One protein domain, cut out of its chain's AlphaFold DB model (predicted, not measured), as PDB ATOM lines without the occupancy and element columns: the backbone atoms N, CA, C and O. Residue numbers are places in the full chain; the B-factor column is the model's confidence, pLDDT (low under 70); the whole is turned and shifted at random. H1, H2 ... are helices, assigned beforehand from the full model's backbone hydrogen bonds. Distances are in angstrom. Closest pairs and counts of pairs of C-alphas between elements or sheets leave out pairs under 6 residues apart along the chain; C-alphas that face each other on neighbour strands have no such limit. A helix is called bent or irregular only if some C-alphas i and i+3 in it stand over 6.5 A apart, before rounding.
ATOM      1  N   ARG A  22     -21.435  19.024  10.178       89.38
ATOM      2  CA  ARG A  22     -22.483  18.066   9.840       89.38
ATOM      3  C   ARG A  22     -23.371  17.832  11.057       89.38
ATOM      4  O   ARG A  22     -22.892  17.503  12.140       89.38
ATOM      5  N   ASP A  23     -24.679  17.979  10.872       90.94
ATOM      6  CA  ASP A  23     -25.625  17.615  11.920       90.94
ATOM      7  C   ASP A  23     -25.524  16.106  12.184       90.94
ATOM      8  O   ASP A  23     -25.462  15.292  11.262       90.94
ATOM      9  N   THR A  24     -25.464  15.752  13.462       91.00
ATOM     10  CA  THR A  24     -25.299  14.381  13.944       91.00
ATOM     11  C   THR A  24     -26.541  13.866  14.668       91.00
ATOM     12  O   THR A  24     -26.495  12.802  15.261       91.00
ATOM     13  N   THR A  25     -27.673  14.576  14.602       93.00
ATOM     14  CA  THR A  25     -28.924  14.203  15.287       93.00
ATOM     15  C   THR A  25     -29.751  13.167  14.509       93.00
ATOM     16  O   THR A  25     -30.140  13.463  13.378       93.00
ATOM     17  N   PRO A  26     -30.098  11.996  15.081       94.12
ATOM     18  CA  PRO A  26     -29.938  11.619  16.486       94.12
ATOM     19  C   PRO A  26     -28.500  11.233  16.839       94.12
ATOM     20  O   PRO A  26     -27.885  10.415  16.161       94.12
ATOM     21  N   TRP A  27     -27.996  11.841  17.916       93.81
ATOM     22  CA  TRP A  27     -26.613  11.682  18.354       93.81
ATOM     23  C   TRP A  27     -26.352  10.267  18.878       93.81
ATOM     24  O   TRP A  27     -27.178   9.705  19.598       93.81
ATOM     25  N   LEU A  28     -25.182   9.736  18.526       96.12
ATOM     26  CA  LEU A  28     -24.631   8.470  18.995       96.12
ATOM     27  C   LEU A  28     -23.132   8.674  19.225       96.12
ATOM     28  O   LEU A  28     -22.444   9.235  18.362       96.12
ATOM     29  N   SER A  29     -22.622   8.241  20.371       96.38
ATOM     30  CA  SER A  29     -21.188   8.287  20.665       96.38
ATOM     31  C   SER A  29     -20.408   7.201  19.910       96.38
ATOM     32  O   SER A  29     -20.977   6.207  19.460       96.38
ATOM     33  N   CYS A  30     -19.082   7.354  19.795       97.75
ATOM     34  CA  CYS A  30     -18.235   6.312  19.202       97.75
ATOM     35  C   CYS A  30     -18.256   5.003  20.015       97.75
ATOM     36  O   CYS A  30     -18.156   3.928  19.433       97.75
ATOM     37  N   GLU A  31     -18.394   5.078  21.343       98.06
ATOM     38  CA  GLU A  31     -18.464   3.891  22.209       98.06
ATOM     39  C   GLU A  31     -19.772   3.122  21.982       98.06
ATOM     40  O   GLU A  31     -19.738   1.926  21.704       98.06
ATOM     41  N   GLU A  32     -20.918   3.813  21.974       97.88
ATOM     42  CA  GLU A  32     -22.216   3.194  21.661       97.88
ATOM     43  C   GLU A  32     -22.270   2.667  20.216       97.88
ATOM     44  O   GLU A  32     -22.912   1.651  19.944       97.88
ATOM     45  N   CYS A  33     -21.602   3.342  19.273       97.31
ATOM     46  CA  CYS A  33     -21.418   2.840  17.912       97.31
ATOM     47  C   CYS A  33     -20.666   1.502  17.924       97.31
ATOM     48  O   CYS A  33     -21.147   0.527  17.345       97.31
ATOM     49  N   PHE A  34     -19.535   1.428  18.628       97.12
ATOM     50  CA  PHE A  34     -18.726   0.214  18.715       97.12
ATOM     51  C   PHE A  34     -19.505  -0.960  19.328       97.12
ATOM     52  O   PHE A  34     -19.494  -2.057  18.777       97.12
ATOM     53  N   GLU A  35     -20.269  -0.721  20.398       97.44
ATOM     54  CA  GLU A  35     -21.121  -1.742  21.031       97.44
ATOM     55  C   GLU A  35     -22.190  -2.325  20.090       97.44
ATOM     56  O   GLU A  35     -22.616  -3.470  20.249       97.44
ATOM     57  N   ARG A  36     -22.644  -1.541  19.107       95.69
ATOM     58  CA  ARG A  36     -23.732  -1.903  18.182       95.69
ATOM     59  C   ARG A  36     -23.219  -2.358  16.805       95.69
ATOM     60  O   ARG A  36     -24.020  -2.814  15.984       95.69
ATOM     61  N   MET A  37     -21.911  -2.264  16.552       95.88
ATOM     62  CA  MET A  37     -21.288  -2.425  15.233       95.88
ATOM     63  C   MET A  37     -21.494  -3.815  14.624       95.88
ATOM     64  O   MET A  37     -21.896  -3.919  13.464       95.88
ATOM     65  N   ASP A  38     -21.296  -4.875  15.407       94.75
ATOM     66  CA  ASP A  38     -21.476  -6.253  14.933       94.75
ATOM     67  C   ASP A  38     -22.915  -6.500  14.455       94.75
ATOM     68  O   ASP A  38     -23.147  -7.006  13.355       94.75
ATOM     69  N   GLY A  39     -23.899  -6.076  15.256       93.81
ATOM     70  CA  GLY A  39     -25.318  -6.217  14.925       93.81
ATOM     71  C   GLY A  39     -25.715  -5.416  13.684       93.81
ATOM     72  O   GLY A  39     -26.469  -5.914  12.844       93.81
ATOM     73  N   TYR A  40     -25.174  -4.203  13.539       94.81
ATOM     74  CA  TYR A  40     -25.359  -3.381  12.344       94.81
ATOM     75  C   TYR A  40     -24.788  -4.065  11.091       94.81
ATOM     76  O   TYR A  40     -25.495  -4.215  10.091       94.81
ATOM     77  N   ALA A  41     -23.545  -4.552  11.153       94.38
ATOM     78  CA  ALA A  41     -22.887  -5.204  10.024       94.38
ATOM     79  C   ALA A  41     -23.589  -6.511   9.614       94.38
ATOM     80  O   ALA A  41     -23.809  -6.757   8.425       94.38
ATOM     81  N   GLU A  42     -24.017  -7.330  10.578       93.19
ATOM     82  CA  GLU A  42     -24.796  -8.538  10.299       93.19
ATOM     83  C   GLU A  42     -26.135  -8.233   9.618       93.19
ATOM     84  O   GLU A  42     -26.517  -8.923   8.667       93.19
ATOM     85  N   ALA A  43     -26.855  -7.213  10.091       92.75
ATOM     86  CA  ALA A  43     -28.116  -6.795   9.486       92.75
ATOM     87  C   ALA A  43     -27.906  -6.309   8.044       92.75
ATOM     88  O   ALA A  43     -28.611  -6.762   7.135       92.75
ATOM     89  N   ALA A  44     -26.873  -5.488   7.820       91.94
ATOM     90  CA  ALA A  44     -26.504  -4.973   6.504       91.94
ATOM     91  C   ALA A  44     -26.197  -6.098   5.499       91.94
ATOM     92  O   ALA A  44     -26.639  -6.052   4.349       91.94
ATOM     93  N   VAL A  45     -25.484  -7.147   5.921       93.06
ATOM     94  CA  VAL A  45     -25.171  -8.314   5.071       93.06
ATOM     95  C   VAL A  45     -26.425  -9.122   4.732       93.06
ATOM     96  O   VAL A  45     -26.549  -9.629   3.617       93.06
ATOM     97  N   ARG A  46     -27.376  -9.228   5.667       90.31
ATOM     98  CA  ARG A  46     -28.654  -9.936   5.468       90.31
ATOM     99  C   ARG A  46     -29.663  -9.137   4.634       90.31
ATOM    100  O   ARG A  46     -30.750  -9.647   4.368       90.31
ATOM    101  N   GLY A  47     -29.336  -7.902   4.248       85.62
ATOM    102  CA  GLY A  47     -30.271  -6.992   3.587       85.62
ATOM    103  C   GLY A  47     -31.431  -6.570   4.491       85.62
ATOM    104  O   GLY A  47     -32.453  -6.092   4.001       85.62
ATOM    105  N   LEU A  48     -31.295  -6.764   5.805       79.06
ATOM    106  CA  LEU A  48     -32.229  -6.225   6.775       79.06
ATOM    107  C   LEU A  48     -31.821  -4.773   6.977       79.06
ATOM    108  O   LEU A  48     -30.739  -4.503   7.494       79.06
ATOM    109  N   SER A  49     -32.664  -3.835   6.551       63.03
ATOM    110  CA  SER A  49     -32.493  -2.434   6.913       63.03
ATOM    111  C   SER A  49     -32.683  -2.323   8.423       63.03
ATOM    112  O   SER A  49     -33.802  -2.147   8.911       63.03
ATOM    113  N   ALA A  50     -31.602  -2.489   9.185       61.22
ATOM    114  CA  ALA A  50     -31.572  -2.032  10.557       61.22
ATOM    115  C   ALA A  50     -31.827  -0.526  10.483       61.22
ATOM    116  O   ALA A  50     -30.965   0.225  10.049       61.22
ATOM    117  N   HIS A  51     -33.050  -0.094  10.801       69.44
ATOM    118  CA  HIS A  51     -33.440   1.316  10.838       69.44
ATOM    119  C   HIS A  51     -32.803   2.007  12.052       69.44
ATOM    120  O   HIS A  51     -33.492   2.560  12.906       69.44
ATOM    121  N   ASP A  52     -31.482   1.934  12.159       89.81
ATOM    122  CA  ASP A  52     -30.713   2.564  13.212       89.81
ATOM    123  C   ASP A  52     -30.237   3.929  12.727       89.81
ATOM    124  O   ASP A  52     -29.075   4.134  12.396       89.81
ATOM    125  N   GLN A  53     -31.175   4.876  12.675       92.12
ATOM    126  CA  GLN A  53     -30.925   6.225  12.154       92.12
ATOM    127  C   GLN A  53     -29.765   6.932  12.875       92.12
ATOM    128  O   GLN A  53     -29.090   7.767  12.277       92.12
ATOM    129  N   ALA A  54     -29.533   6.605  14.151       94.56
ATOM    130  CA  ALA A  54     -28.422   7.140  14.932       94.56
ATOM    131  C   ALA A  54     -27.079   6.561  14.469       94.56
ATOM    132  O   ALA A  54     -26.117   7.307  14.292       94.56
ATOM    133  N   MET A  55     -27.032   5.254  14.195       94.69
ATOM    134  CA  MET A  55     -25.862   4.605  13.603       94.69
ATOM    135  C   MET A  55     -25.574   5.150  12.203       94.69
ATOM    136  O   MET A  55     -24.460   5.596  11.947       94.69
ATOM    137  N   ASP A  56     -26.581   5.202  11.325       93.69
ATOM    138  CA  ASP A  56     -26.430   5.704   9.952       93.69
ATOM    139  C   ASP A  56     -25.847   7.123   9.943       93.69
ATOM    140  O   ASP A  56     -24.948   7.462   9.165       93.69
ATOM    141  N   ARG A  57     -26.341   7.971  10.850       94.88
ATOM    142  CA  ARG A  57     -25.881   9.349  10.956       94.88
ATOM    143  C   ARG A  57     -24.470   9.450  11.513       94.88
ATOM    144  O   ARG A  57     -23.685  10.232  10.977       94.88
ATOM    145  N   HIS A  58     -24.138   8.646  12.519       96.06
ATOM    146  CA  HIS A  58     -22.790   8.570  13.066       96.06
ATOM    147  C   HIS A  58     -21.773   8.122  12.011       96.06
ATOM    148  O   HIS A  58     -20.776   8.810  11.811       96.06
ATOM    149  N   LEU A  59     -22.047   7.036  11.281       94.88
ATOM    150  CA  LEU A  59     -21.162   6.540  10.220       94.88
ATOM    151  C   LEU A  59     -20.990   7.579   9.105       94.88
ATOM    152  O   LEU A  59     -19.890   7.790   8.613       94.88
ATOM    153  N   SER A  60     -22.036   8.348   8.784       93.19
ATOM    154  CA  SER A  60     -21.894   9.456   7.833       93.19
ATOM    155  C   SER A  60     -20.986  10.596   8.329       93.19
ATOM    156  O   SER A  60     -20.519  11.387   7.514       93.19
ATOM    157  N   ALA A  61     -20.771  10.743   9.638       93.56
ATOM    158  CA  ALA A  61     -20.040  11.860  10.241       93.56
ATOM    159  C   ALA A  61     -18.673  11.467  10.833       93.56
ATOM    160  O   ALA A  61     -17.847  12.344  11.080       93.56
ATOM    161  N   CYS A  62     -18.414  10.173  11.041       95.31
ATOM    162  CA  CYS A  62     -17.182   9.643  11.615       95.31
ATOM    163  C   CYS A  62     -16.494   8.693  10.617       95.31
ATOM    164  O   CYS A  62     -16.832   7.507  10.586       95.31
ATOM    165  N   PRO A  63     -15.506   9.175   9.830       94.00
ATOM    166  CA  PRO A  63     -14.832   8.356   8.818       94.00
ATOM    167  C   PRO A  63     -14.198   7.083   9.381       94.00
ATOM    168  O   PRO A  63     -14.280   6.032   8.762       94.00
ATOM    169  N   ALA A  64     -13.627   7.155  10.588       96.06
ATOM    170  CA  ALA A  64     -13.019   5.993  11.228       96.06
ATOM    171  C   ALA A  64     -14.051   4.884  11.492       96.06
ATOM    172  O   ALA A  64     -13.801   3.727  11.188       96.06
ATOM    173  N   CYS A  65     -15.232   5.224  12.015       97.38
ATOM    174  CA  CYS A  65     -16.270   4.227  12.271       97.38
ATOM    175  C   CYS A  65     -16.902   3.693  10.974       97.38
ATOM    176  O   CYS A  65     -17.271   2.520  10.932       97.38
ATOM    177  N   ASP A  66     -17.011   4.516   9.924       96.94
ATOM    178  CA  ASP A  66     -17.477   4.081   8.596       96.94
ATOM    179  C   ASP A  66     -16.526   3.057   7.962       96.94
ATOM    180  O   ASP A  66     -16.970   1.997   7.521       96.94
ATOM    181  N   GLU A  67     -15.219   3.326   7.992       98.06
ATOM    182  CA  GLU A  67     -14.193   2.404   7.490       98.06
ATOM    183  C   GLU A  67     -14.241   1.047   8.211       98.06
ATOM    184  O   GLU A  67     -14.194  -0.007   7.566       98.06
ATOM    185  N   GLU A  68     -14.399   1.051   9.537       98.00
ATOM    186  CA  GLU A  68     -14.522  -0.178  10.329       98.00
ATOM    187  C   GLU A  68     -15.806  -0.954   9.988       98.00
ATOM    188  O   GLU A  68     -15.769  -2.168   9.755       98.00
ATOM    189  N   ALA A  69     -16.947  -0.265   9.870       96.94
ATOM    190  CA  ALA A  69     -18.215  -0.892   9.501       96.94
ATOM    191  C   ALA A  69     -18.158  -1.516   8.095       96.94
ATOM    192  O   ALA A  69     -18.615  -2.648   7.899       96.94
ATOM    193  N   GLN A  70     -17.575  -0.814   7.119       97.25
ATOM    194  CA  GLN A  70     -17.393  -1.320   5.756       97.25
ATOM    195  C   GLN A  70     -16.486  -2.550   5.737       97.25
ATOM    196  O   GLN A  70     -16.862  -3.573   5.159       97.25
ATOM    197  N   SER A  71     -15.351  -2.491   6.437       97.06
ATOM    198  CA  SER A  71     -14.404  -3.603   6.550       97.06
ATOM    199  C   SER A  71     -15.066  -4.857   7.129       97.06
ATOM    200  O   SER A  71     -14.914  -5.960   6.596       97.06
ATOM    201  N   LEU A  72     -15.865  -4.697   8.188       96.31
ATOM    202  CA  LEU A  72     -16.593  -5.803   8.803       96.31
ATOM    203  C   LEU A  72     -17.670  -6.377   7.868       96.31
ATOM    204  O   LEU A  72     -17.791  -7.599   7.738       96.31
ATOM    205  N   ILE A  73     -18.426  -5.527   7.170       95.25
ATOM    206  CA  ILE A  73     -19.429  -5.958   6.182       95.25
ATOM    207  C   ILE A  73     -18.772  -6.746   5.043       95.25
ATOM    208  O   ILE A  73     -19.287  -7.792   4.637       95.25
ATOM    209  N   GLU A  74     -17.643  -6.271   4.520       96.31
ATOM    210  CA  GLU A  74     -16.877  -6.968   3.484       96.31
ATOM    211  C   GLU A  74     -16.387  -8.332   3.969       96.31
ATOM    212  O   GLU A  74     -16.577  -9.338   3.276       96.31
ATOM    213  N   LEU A  75     -15.846  -8.396   5.188       95.88
ATOM    214  CA  LEU A  75     -15.410  -9.641   5.811       95.88
ATOM    215  C   LEU A  75     -16.567 -10.641   5.953       95.88
ATOM    216  O   LEU A  75     -16.420 -11.816   5.605       95.88
ATOM    217  N   LEU A  76     -17.731 -10.188   6.424       94.56
ATOM    218  CA  LEU A  76     -18.923 -11.023   6.579       94.56
ATOM    219  C   LEU A  76     -19.478 -11.507   5.232       94.56
ATOM    220  O   LEU A  76     -19.912 -12.653   5.131       94.56
ATOM    221  N   ARG A  77     -19.427 -10.681   4.177       93.12
ATOM    222  CA  ARG A  77     -19.806 -11.085   2.809       93.12
ATOM    223  C   ARG A  77     -18.843 -12.121   2.231       93.12
ATOM    224  O   ARG A  77     -19.286 -13.072   1.585       93.12
ATOM    225  N   ALA A  78     -17.540 -11.948   2.459       91.56
ATOM    226  CA  ALA A  78     -16.512 -12.894   2.027       91.56
ATOM    227  C   ALA A  78     -16.624 -14.228   2.781       91.56
ATOM    228  O   ALA A  78     -16.456 -15.301   2.193       91.56
ATOM    229  N   ARG A  79     -16.994 -14.174   4.066       84.06
ATOM    230  CA  ARG A  79     -17.354 -15.327   4.891       84.06
ATOM    231  C   ARG A  79     -18.742 -15.845   4.506       84.06
ATOM    232  O   ARG A  79     -19.689 -15.800   5.286       84.06
TER     233      ARG A  79
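What this domain is: This is residues 22 to 79 of the 101 residues of an uncharacterized protein of Terrabacter sp. SLBN-196 (UniProt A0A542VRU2). Two long helices, H1 and H3, lie side by side and run the same way, with the short helix H2 across the end where both begin. H1 is kinked, and residues 46 to 52 lead back from its end to H2. The printed part has 58 residues, with three named helices in the order H1, H2, H3 and no named strand: all helix. It is compact, with a radius of gyration of the C-alphas of 10.9 A, and elongated, spanning 34 by 21 by 18 A.

Where its parts are: H1, residues 30 to 45, begins at C-alpha 30 (-18.235, 6.312, 19.202) and measures 21.5 A. It is irregular, with C-alphas 35 and 38 7.6 A apart, and has a kink of 51 degrees near residue 37. H2 is residues 53 to 61, 12.4 A. H3, residues 63 to 78, measures 22.4 A and ends at C-alpha 78 (-16.512, -12.894, 2.027).

How they stand to each other: H1 and H3 touch at a shallow tilt of 31 degrees, the same way; their closest C-alphas, of Ala 41 and Ile 73, are 5.2 A apart. H1, with residues 30 to 33 alone, only just touches H2, with 3 pairs of C-alphas within 8 A, the closest those of Cys 33 and Met 55 at 6.4 A; they are about perpendicular, at 74 degrees. H2 and H3 touch only at the corner, H3 with residues 65 to 66 alone; the closest C-alphas are those of Leu 59 and Asp 66, 4.7 A apart. Every O i to N i+4 pair is within hydrogen-bond range in H2 and H3, and 10 of 12 in H1.

The domain as a whole: The C-alphas farthest apart, of Asp 23 and Arg 79, are 34.7 A apart. The printed part has no cut; the link H1 to H2 is short and H2 to H3 tight. Residues 49 to 51 have pLDDT under 70.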